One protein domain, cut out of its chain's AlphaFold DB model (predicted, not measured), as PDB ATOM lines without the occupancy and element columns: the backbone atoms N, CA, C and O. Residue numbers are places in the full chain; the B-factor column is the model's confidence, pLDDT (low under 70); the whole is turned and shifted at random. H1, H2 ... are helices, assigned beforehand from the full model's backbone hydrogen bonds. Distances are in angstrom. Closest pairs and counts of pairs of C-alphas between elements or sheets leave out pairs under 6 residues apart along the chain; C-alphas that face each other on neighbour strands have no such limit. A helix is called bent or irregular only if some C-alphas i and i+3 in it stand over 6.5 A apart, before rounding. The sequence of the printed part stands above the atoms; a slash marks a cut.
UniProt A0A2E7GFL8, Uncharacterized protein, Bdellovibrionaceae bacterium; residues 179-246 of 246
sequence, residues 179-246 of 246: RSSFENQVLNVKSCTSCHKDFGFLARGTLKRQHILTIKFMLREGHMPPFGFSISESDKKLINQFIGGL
ATOM      1  N   ARG A 179     222.853 234.912 317.701       87.88
ATOM      2  CA  ARG A 179     224.266 235.289 317.525       87.88
ATOM      3  C   ARG A 179     225.253 234.165 317.810       87.88
ATOM      4  O   ARG A 179     226.409 234.303 317.426       87.88
ATOM      5  N   SER A 180     224.826 233.074 318.442       92.31
ATOM      6  CA  SER A 180     225.746 231.979 318.744       92.31
ATOM      7  C   SER A 180     226.195 231.266 317.460       92.31
ATOM      8  O   SER A 180     225.562 231.369 316.398       92.31
ATOM      9  N   SER A 181     227.337 230.583 317.542       94.81
ATOM     10  CA  SER A 181     227.897 229.807 316.436       94.81
ATOM     11  C   SER A 181     226.948 228.694 315.996       94.81
ATOM     12  O   SER A 181     226.828 228.451 314.795       94.81
ATOM     13  N   PHE A 182     226.221 228.080 316.934       95.31
ATOM     14  CA  PHE A 182     225.284 226.994 316.666       95.31
ATOM     15  C   PHE A 182     224.153 227.444 315.731       95.31
ATOM     16  O   PHE A 182     223.989 226.896 314.642       95.31
ATOM     17  N   GLU A 183     223.425 228.510 316.071       94.69
ATOM     18  CA  GLU A 183     222.311 229.035 315.270       94.69
ATOM     19  C   GLU A 183     222.754 229.622 313.919       94.69
ATOM     20  O   GLU A 183     221.947 229.772 312.990       94.69
ATOM     21  N   ASN A 184     224.040 229.961 313.798       94.69
ATOM     22  CA  ASN A 184     224.646 230.484 312.579       94.69
ATOM     23  C   ASN A 184     225.280 229.416 311.678       94.69
ATOM     24  O   ASN A 184     225.732 229.776 310.589       94.69
ATOM     25  N   GLN A 185     225.257 228.136 312.065       96.75
ATOM     26  CA  GLN A 185     225.657 227.036 311.185       96.75
ATOM     27  C   GLN A 185     224.852 227.067 309.880       96.75
ATOM     28  O   GLN A 185     223.628 227.224 309.897       96.75
ATOM     29  N   VAL A 186     225.548 226.924 308.752       96.88
ATOM     30  CA  VAL A 186     224.974 226.983 307.401       96.88
ATOM     31  C   VAL A 186     224.588 225.580 306.933       96.88
ATOM     32  O   VAL A 186     225.354 224.633 307.099       96.88
ATOM     33  N   LEU A 187     223.412 225.450 306.318       95.88
ATOM     34  CA  LEU A 187     222.974 224.215 305.675       95.88
ATOM     35  C   LEU A 187     223.694 224.044 304.329       95.88
ATOM     36  O   LEU A 187     223.297 224.627 303.320       95.88
ATOM     37  N   ASN A 188     224.734 223.214 304.310       95.31
ATOM     38  CA  ASN A 188     225.558 222.948 303.129       95.31
ATOM     39  C   ASN A 188     225.132 221.660 302.411       95.31
ATOM     40  O   ASN A 188     225.880 220.690 302.347       95.31
ATOM     41  N   VAL A 189     223.912 221.649 301.872       93.88
ATOM     42  CA  VAL A 189     223.356 220.501 301.134       93.88
ATOM     43  C   VAL A 189     223.157 220.874 299.670       93.88
ATOM     44  O   VAL A 189     222.590 221.928 299.386       93.88
ATOM     45  N   LYS A 190     223.609 220.024 298.736       91.81
ATOM     46  CA  LYS A 190     223.697 220.340 297.296       91.81
ATOM     47  C   LYS A 190     222.360 220.793 296.703       91.81
ATOM     48  O   LYS A 190     222.309 221.808 296.005       91.81
ATOM     49  N   SER A 191     221.273 220.078 296.999       90.06
ATOM     50  CA  SER A 191     219.923 220.463 296.559       90.06
ATOM     51  C   SER A 191     219.518 221.860 297.046       90.06
ATOM     52  O   SER A 191     218.895 222.617 296.300       90.06
ATOM     53  N   CYS A 192     219.931 222.248 298.254       90.50
ATOM     54  CA  CYS A 192     219.598 223.532 298.868       90.50
ATOM     55  C   CYS A 192     220.500 224.673 298.369       90.50
ATOM     56  O   CYS A 192     220.003 225.740 298.003       90.50
ATOM     57  N   THR A 193     221.817 224.460 298.314       92.25
ATOM     58  CA  THR A 193     222.820 225.493 297.981       92.25
ATOM     59  C   THR A 193     222.780 225.934 296.517       92.25
ATOM     60  O   THR A 193     223.300 227.000 296.179       92.25
ATOM     61  N   SER A 194     222.096 225.179 295.651       89.38
ATOM     62  CA  SER A 194     221.806 225.573 294.266       89.38
ATOM     63  C   SER A 194     221.114 226.948 294.174       89.38
ATOM     64  O   SER A 194     221.500 227.791 293.357       89.38
ATOM     65  N   CYS A 195     220.141 227.202 295.059       88.88
ATOM     66  CA  CYS A 195     219.427 228.476 295.190       88.88
ATOM     67  C   CYS A 195     219.849 229.262 296.441       88.88
ATOM     68  O   CYS A 195     219.893 230.492 296.416       88.88
ATOM     69  N   HIS A 196     220.168 228.581 297.543       92.38
ATOM     70  CA  HIS A 196     220.486 229.207 298.829       92.38
ATOM     71  C   HIS A 196     221.976 229.516 298.985       92.38
ATOM     72  O   HIS A 196     222.673 228.952 299.825       92.38
ATOM     73  N   LYS A 197     222.449 230.441 298.150       92.56
ATOM     74  CA  LYS A 197     223.821 230.964 298.119       92.56
ATOM     75  C   LYS A 197     223.830 232.490 298.178       92.56
ATOM     76  O   LYS A 197     222.789 233.130 298.013       92.56
ATOM     77  N   ASP A 198     225.004 233.073 298.405       91.44
ATOM     78  CA  ASP A 198     225.161 234.526 298.547       91.44
ATOM     79  C   ASP A 198     225.264 235.289 297.218       91.44
ATOM     80  O   ASP A 198     224.999 236.491 297.182       91.44
ATOM     81  N   PHE A 199     225.594 234.610 296.118       90.94
ATOM     82  CA  PHE A 199     225.831 235.248 294.820       90.94
ATOM     83  C   PHE A 199     225.189 234.478 293.661       90.94
ATOM     84  O   PHE A 199     225.009 233.258 293.715       90.94
ATOM     85  N   GLY A 200     224.869 235.203 292.588       89.38
ATOM     86  CA  GLY A 200     224.268 234.675 291.361       89.38
ATOM     87  C   GLY A 200     222.802 235.072 291.173       89.38
ATOM     88  O   GLY A 200     222.123 235.489 292.106       89.38
ATOM     89  N   PHE A 201     222.308 234.914 289.945       84.12
ATOM     90  CA  PHE A 201     220.977 235.376 289.530       84.12
ATOM     91  C   PHE A 201     219.819 234.751 290.330       84.12
ATOM     92  O   PHE A 201     218.828 235.413 290.621       84.12
ATOM     93  N   LEU A 202     219.966 233.486 290.734       86.00
ATOM     94  CA  LEU A 202     218.964 232.740 291.510       86.00
ATOM     95  C   LEU A 202     219.285 232.670 293.011       86.00
ATOM     96  O   LEU A 202     218.693 231.858 293.721       86.00
ATOM     97  N   ALA A 203     220.235 233.478 293.491       91.38
ATOM     98  CA  ALA A 203     220.615 233.509 294.897       91.38
ATOM     99  C   ALA A 203     219.444 233.956 295.783       91.38
ATOM    100  O   ALA A 203     218.794 234.967 295.516       91.38
ATOM    101  N   ARG A 204     219.198 233.209 296.862       90.81
ATOM    102  CA  ARG A 204     218.148 233.467 297.865       90.81
ATOM    103  C   ARG A 204     218.696 233.616 299.287       90.81
ATOM    104  O   ARG A 204     217.940 233.506 300.250       90.81
ATOM    105  N   GLY A 205     220.008 233.815 299.415       92.81
ATOM    106  CA  GLY A 205     220.696 233.842 300.700       92.81
ATOM    107  C   GLY A 205     220.880 232.448 301.300       92.81
ATOM    108  O   GLY A 205     220.155 231.500 300.988       92.81
ATOM    109  N   THR A 206     221.889 232.327 302.155       94.75
ATOM    110  CA  THR A 206     222.239 231.073 302.824       94.75
ATOM    111  C   THR A 206     221.192 230.682 303.868       94.75
ATOM    112  O   THR A 206     220.666 231.514 304.612       94.75
ATOM    113  N   LEU A 207     220.877 229.387 303.928       94.56
ATOM    114  CA  LEU A 207     220.039 228.831 304.986       94.56
ATOM    115  C   LEU A 207     220.904 228.533 306.205       94.56
ATOM    116  O   LEU A 207     221.948 227.897 306.091       94.56
ATOM    117  N   LYS A 208     220.454 228.992 307.369       96.31
ATOM    118  CA  LYS A 208     221.130 228.804 308.648       96.31
ATOM    119  C   LYS A 208     220.247 228.029 309.606       96.31
ATOM    120  O   LYS A 208     219.033 227.951 309.412       96.31
ATOM    121  N   ARG A 209     220.845 227.517 310.679       95.75
ATOM    122  CA  ARG A 209     220.142 226.735 311.701       95.75
ATOM    123  C   ARG A 209     219.023 227.529 312.374       95.75
ATOM    124  O   ARG A 209     217.962 226.977 312.628       95.75
ATOM    125  N   GLN A 210     219.179 228.839 312.550       94.56
ATOM    126  CA  GLN A 210     218.092 229.696 313.046       94.56
ATOM    127  C   GLN A 210     216.829 229.710 312.161       94.56
ATOM    128  O   GLN A 210     215.766 230.106 312.625       94.56
ATOM    129  N   HIS A 211     216.908 229.245 310.908       94.81
ATOM    130  CA  HIS A 211     215.762 229.124 309.997       94.81
ATOM    131  C   HIS A 211     215.120 227.723 310.027       94.81
ATOM    132  O   HIS A 211     214.326 227.388 309.147       94.81
ATOM    133  N   ILE A 212     215.452 226.876 311.008       94.00
ATOM    134  CA  ILE A 212     215.044 225.464 311.056       94.00
ATOM    135  C   ILE A 212     213.531 225.246 310.966       94.00
ATOM    136  O   ILE A 212     213.092 224.317 310.291       94.00
ATOM    137  N   LEU A 213     212.726 226.103 311.603       90.62
ATOM    138  CA  LEU A 213     211.264 225.997 311.566       90.62
ATOM    139  C   LEU A 213     210.740 226.166 310.137       90.62
ATOM    140  O   LEU A 213     209.953 225.353 309.654       90.62
ATOM    141  N   THR A 214     211.264 227.169 309.433       90.75
ATOM    142  CA  THR A 214     210.977 227.417 308.019       90.75
ATOM    143  C   THR A 214     211.412 226.244 307.149       90.75
ATOM    144  O   THR A 214     210.641 225.790 306.308       90.75
ATOM    145  N   ILE A 215     212.630 225.735 307.353       92.12
ATOM    146  CA  ILE A 215     213.178 224.618 306.574       92.12
ATOM    147  C   ILE A 215     212.295 223.373 306.742       92.12
ATOM    148  O   ILE A 215     211.859 222.799 305.746       92.12
ATOM    149  N   LYS A 216     211.956 223.004 307.986       91.38
ATOM    150  CA  LYS A 216     211.066 221.872 308.299       91.38
ATOM    151  C   LYS A 216     209.721 221.994 307.592       91.38
ATOM    152  O   LYS A 216     209.293 221.047 306.937       91.38
ATOM    153  N   PHE A 217     209.071 223.153 307.716       89.44
ATOM    154  CA  PHE A 217     207.788 223.409 307.067       89.44
ATOM    155  C   PHE A 217     207.892 223.233 305.549       89.44
ATOM    156  O   PHE A 217     207.136 222.473 304.953       89.44
ATOM    157  N   MET A 218     208.866 223.892 304.923       89.44
ATOM    158  CA  MET A 218     208.985 223.907 303.467       89.44
ATOM    159  C   MET A 218     209.302 222.529 302.881       89.44
ATOM    160  O   MET A 218     208.849 222.232 301.780       89.44
ATOM    161  N   LEU A 219     210.047 221.690 303.601       88.56
ATOM    162  CA  LEU A 219     210.312 220.310 303.194       88.56
ATOM    163  C   LEU A 219     209.071 219.429 303.334       88.56
ATOM    164  O   LEU A 219     208.739 218.699 302.404       88.56
ATOM    165  N   ARG A 220     208.368 219.523 304.470       88.69
ATOM    166  CA  ARG A 220     207.161 218.731 304.735       88.69
ATOM    167  C   ARG A 220     206.063 219.002 303.707       88.69
ATOM    168  O   ARG A 220     205.436 218.063 303.239       88.69
ATOM    169  N   GLU A 221     205.867 220.265 303.335       86.62
ATOM    170  CA  GLU A 221     204.853 220.669 302.350       86.62
ATOM    171  C   GLU A 221     205.336 220.566 300.885       86.62
ATOM    172  O   GLU A 221     204.639 220.999 299.968       86.62
ATOM    173  N   GLY A 222     206.553 220.065 300.632       86.12
ATOM    174  CA  GLY A 222     207.099 219.943 299.271       86.12
ATOM    175  C   GLY A 222     207.337 221.287 298.563       86.12
ATOM    176  O   GLY A 222     207.336 221.372 297.338       86.12
ATOM    177  N   HIS A 223     207.525 222.367 299.322       83.56
ATOM    178  CA  HIS A 223     207.797 223.713 298.806       83.56
ATOM    179  C   HIS A 223     209.294 223.996 298.564       83.56
ATOM    180  O   HIS A 223     209.636 225.041 298.004       83.56
ATOM    181  N   MET A 224     210.185 223.091 298.976       81.19
ATOM    182  CA  MET A 224     211.636 223.089 298.723       81.19
ATOM    183  C   MET A 224     212.096 221.660 298.380       81.19
ATOM    184  O   MET A 224     211.537 220.740 298.980       81.19
ATOM    185  N   PRO A 225     213.184 221.434 297.603       58.59
ATOM    186  CA  PRO A 225     213.850 222.210 296.532       58.59
ATOM    187  C   PRO A 225     213.836 221.513 295.141       58.59
ATOM    188  O   PRO A 225     213.873 220.290 295.090       58.59
ATOM    189  N   PRO A 226     214.065 222.277 294.043       55.47
ATOM    190  CA  PRO A 226     213.131 223.222 293.417       55.47
ATOM    191  C   PRO A 226     212.020 222.499 292.637       55.47
ATOM    192  O   PRO A 226     212.008 221.284 292.584       55.47
ATOM    193  N   PHE A 227     211.051 223.218 292.064       58.47
ATOM    194  CA  PHE A 227     209.959 222.648 291.251       58.47
ATOM    195  C   PHE A 227     210.366 221.393 290.453       58.47
ATOM    196  O   PHE A 227     211.125 221.499 289.494       58.47
ATOM    197  N   GLY A 228     209.862 220.221 290.855       55.78
ATOM    198  CA  GLY A 228     210.114 218.952 290.164       55.78
ATOM    199  C   GLY A 228     211.472 218.287 290.425       55.78
ATOM    200  O   GLY A 228     211.749 217.254 289.824       55.78
ATOM    201  N   PHE A 229     212.314 218.820 291.308       66.88
ATOM    202  CA  PHE A 229     213.556 218.168 291.714       66.88
ATOM    203  C   PHE A 229     213.305 217.285 292.937       66.88
ATOM    204  O   PHE A 229     212.674 217.688 293.914       66.88
ATOM    205  N   SER A 230     213.812 216.060 292.880       77.38
ATOM    206  CA  SER A 230     213.813 215.151 294.016       77.38
ATOM    207  C   SER A 230     215.018 215.437 294.912       77.38
ATOM    208  O   SER A 230     216.143 215.634 294.449       77.38
ATOM    209  N   ILE A 231     214.789 215.447 296.223       86.44
ATOM    210  CA  ILE A 231     215.876 215.418 297.205       86.44
ATOM    211  C   ILE A 231     216.402 213.985 297.239       86.44
ATOM    212  O   ILE A 231     215.624 213.059 297.480       86.44
ATOM    213  N   SER A 232     217.703 213.794 297.014       90.69
ATOM    214  CA  SER A 232     218.324 212.476 297.169       90.69
ATOM    215  C   SER A 232     218.241 212.004 298.624       90.69
ATOM    216  O   SER A 232     218.214 212.813 299.551       90.69
ATOM    217  N   GLU A 233     218.268 210.692 298.854       92.12
ATOM    218  CA  GLU A 233     218.299 210.148 300.222       92.12
ATOM    219  C   GLU A 233     219.524 210.635 301.017       92.12
ATOM    220  O   GLU A 233     219.430 210.892 302.218       92.12
ATOM    221  N   SER A 234     220.659 210.859 300.342       95.19
ATOM    222  CA  SER A 234     221.850 211.464 300.951       95.19
ATOM    223  C   SER A 234     221.592 212.892 301.440       95.19
ATOM    224  O   SER A 234     221.914 213.217 302.582       95.19
ATOM    225  N   ASP A 235     220.965 213.730 300.613       93.44
ATOM    226  CA  ASP A 235     220.622 215.103 300.973       93.44
ATOM    227  C   ASP A 235     219.574 215.122 302.095       93.44
ATOM    228  O   ASP A 235     219.721 215.886 303.046       93.44
ATOM    229  N   LYS A 236     218.568 214.234 302.056       92.00
ATOM    230  CA  LYS A 236     217.588 214.081 303.148       92.00
ATOM    231  C   LYS A 236     218.268 213.741 304.473       92.00
ATOM    232  O   LYS A 236     217.941 214.349 305.490       92.00
ATOM    233  N   LYS A 237     219.233 212.812 304.474       94.75
ATOM    234  CA  LYS A 237     220.002 212.454 305.676       94.75
ATOM    235  C   LYS A 237     220.761 213.660 306.234       94.75
ATOM    236  O   LYS A 237     220.641 213.935 307.425       94.75
ATOM    237  N   LEU A 238     221.479 214.401 305.386       96.12
ATOM    238  CA  LEU A 238     222.231 215.596 305.796       96.12
ATOM    239  C   LEU A 238     221.312 216.702 306.330       96.12
ATOM    240  O   LEU A 238     221.616 217.332 307.341       96.12
ATOM    241  N   ILE A 239     220.162 216.917 305.690       94.56
ATOM    242  CA  ILE A 239     219.149 217.869 306.152       94.56
ATOM    243  C   ILE A 239     218.599 217.449 307.520       94.56
ATOM    244  O   ILE A 239     218.454 218.296 308.399       94.56
ATOM    245  N   ASN A 240     218.316 216.162 307.727       94.19
ATOM    246  CA  ASN A 240     217.809 215.657 309.003       94.19
ATOM    247  C   ASN A 240     218.853 215.750 310.124       94.19
ATOM    248  O   ASN A 240     218.495 216.121 311.238       94.19
ATOM    249  N   GLN A 241     220.131 215.487 309.837       95.81
ATOM    250  CA  GLN A 241     221.237 215.710 310.780       95.81
ATOM    251  C   GLN A 241     221.349 217.193 311.151       95.81
ATOM    252  O   GLN A 241     221.303 217.551 312.330       95.81
ATOM    253  N   PHE A 242     221.333 218.065 310.137       95.94
ATOM    254  CA  PHE A 242     221.300 219.507 310.342       95.94
ATOM    255  C   PHE A 242     220.085 219.929 311.167       95.94
ATOM    256  O   PHE A 242     220.208 220.753 312.053       95.94
ATOM    257  N   ILE A 243     218.906 219.353 310.950       92.94
ATOM    258  CA  ILE A 243     217.719 219.623 311.766       92.94
ATOM    259  C   ILE A 243     217.881 219.097 313.206       92.94
ATOM    260  O   ILE A 243     217.431 219.748 314.148       92.94
ATOM    261  N   GLY A 244     218.515 217.940 313.381       93.12
ATOM    262  CA  GLY A 244     218.706 217.278 314.672       93.12
ATOM    263  C   GLY A 244     219.762 217.918 315.574       93.12
ATOM    264  O   GLY A 244     219.775 217.622 316.762       93.12
ATOM    265  N   GLY A 245     220.621 218.797 315.046       89.94
ATOM    266  CA  GLY A 245     221.736 219.346 315.835       89.94
ATOM    267  C   GLY A 245     222.991 218.486 315.828       89.94
ATOM    268  O   GLY A 245     223.875 218.738 316.641       89.94
ATOM    269  N   LEU A 246     223.048 217.506 314.925       68.38
ATOM    270  CA  LEU A 246     224.153 216.567 314.750       68.38
ATOM    271  C   LEU A 246     225.127 217.039 313.668       68.38
ATOM    272  O   LEU A 246     224.671 217.746 312.734       68.38
TER     273      LEU A 246
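What this domain is: This is residues 179 to 246 of the 246 residues of an uncharacterized protein of Bdellovibrionaceae bacterium (UniProt A0A2E7GFL8). Two helices, H2 and H3, make a loose V that closes near Ile 212 and Ile 243, with the short H1 near H3 and a long loop, residues 194 to 208, folding back to H2. The 68 printed residues hold three named helices, in order H1, H2, H3, and no named strand: all helix, with 28 residues in named elements, under half. The whole is compact, radius of gyration of the C-alphas 11.6 A, and spans 34 by 26 by 19 A.

Where its parts are: H1 is residues 190 to 193, beginning at C-alpha (223.697, 220.340, 297.296). H2, residues 209 to 220, is 16.8 A long and irregular: C-alphas 210 and 213 are 7.9 A apart. H3, residues 233 to 244, is 16.1 A long and ends at C-alpha (218.706, 217.278, 314.672).

How they stand to each other: H3 touches H2 with residues 242 to 243 alone, the closest C-alphas, of Ile 212 and Ile 243, being 6.5 A apart; they run opposite ways at a steep tilt of 47 degrees. H1 and H3 are close but not clearly touching, the closest C-alphas, of Ser 191 and Asp 235, being 7.0 A apart. H1 and H2 are apart. Every O i to N i+4 pair is within hydrogen-bond range in H3, 6 of 8 in H2; H1 is too short for one.

The domain as a whole: The C-alphas of Ser 180 and Gly 228, the two farthest apart, are 35.1 A apart. The printed part has no cut; both links are long. Residues 225 to 229 and 246 have pLDDT under 70.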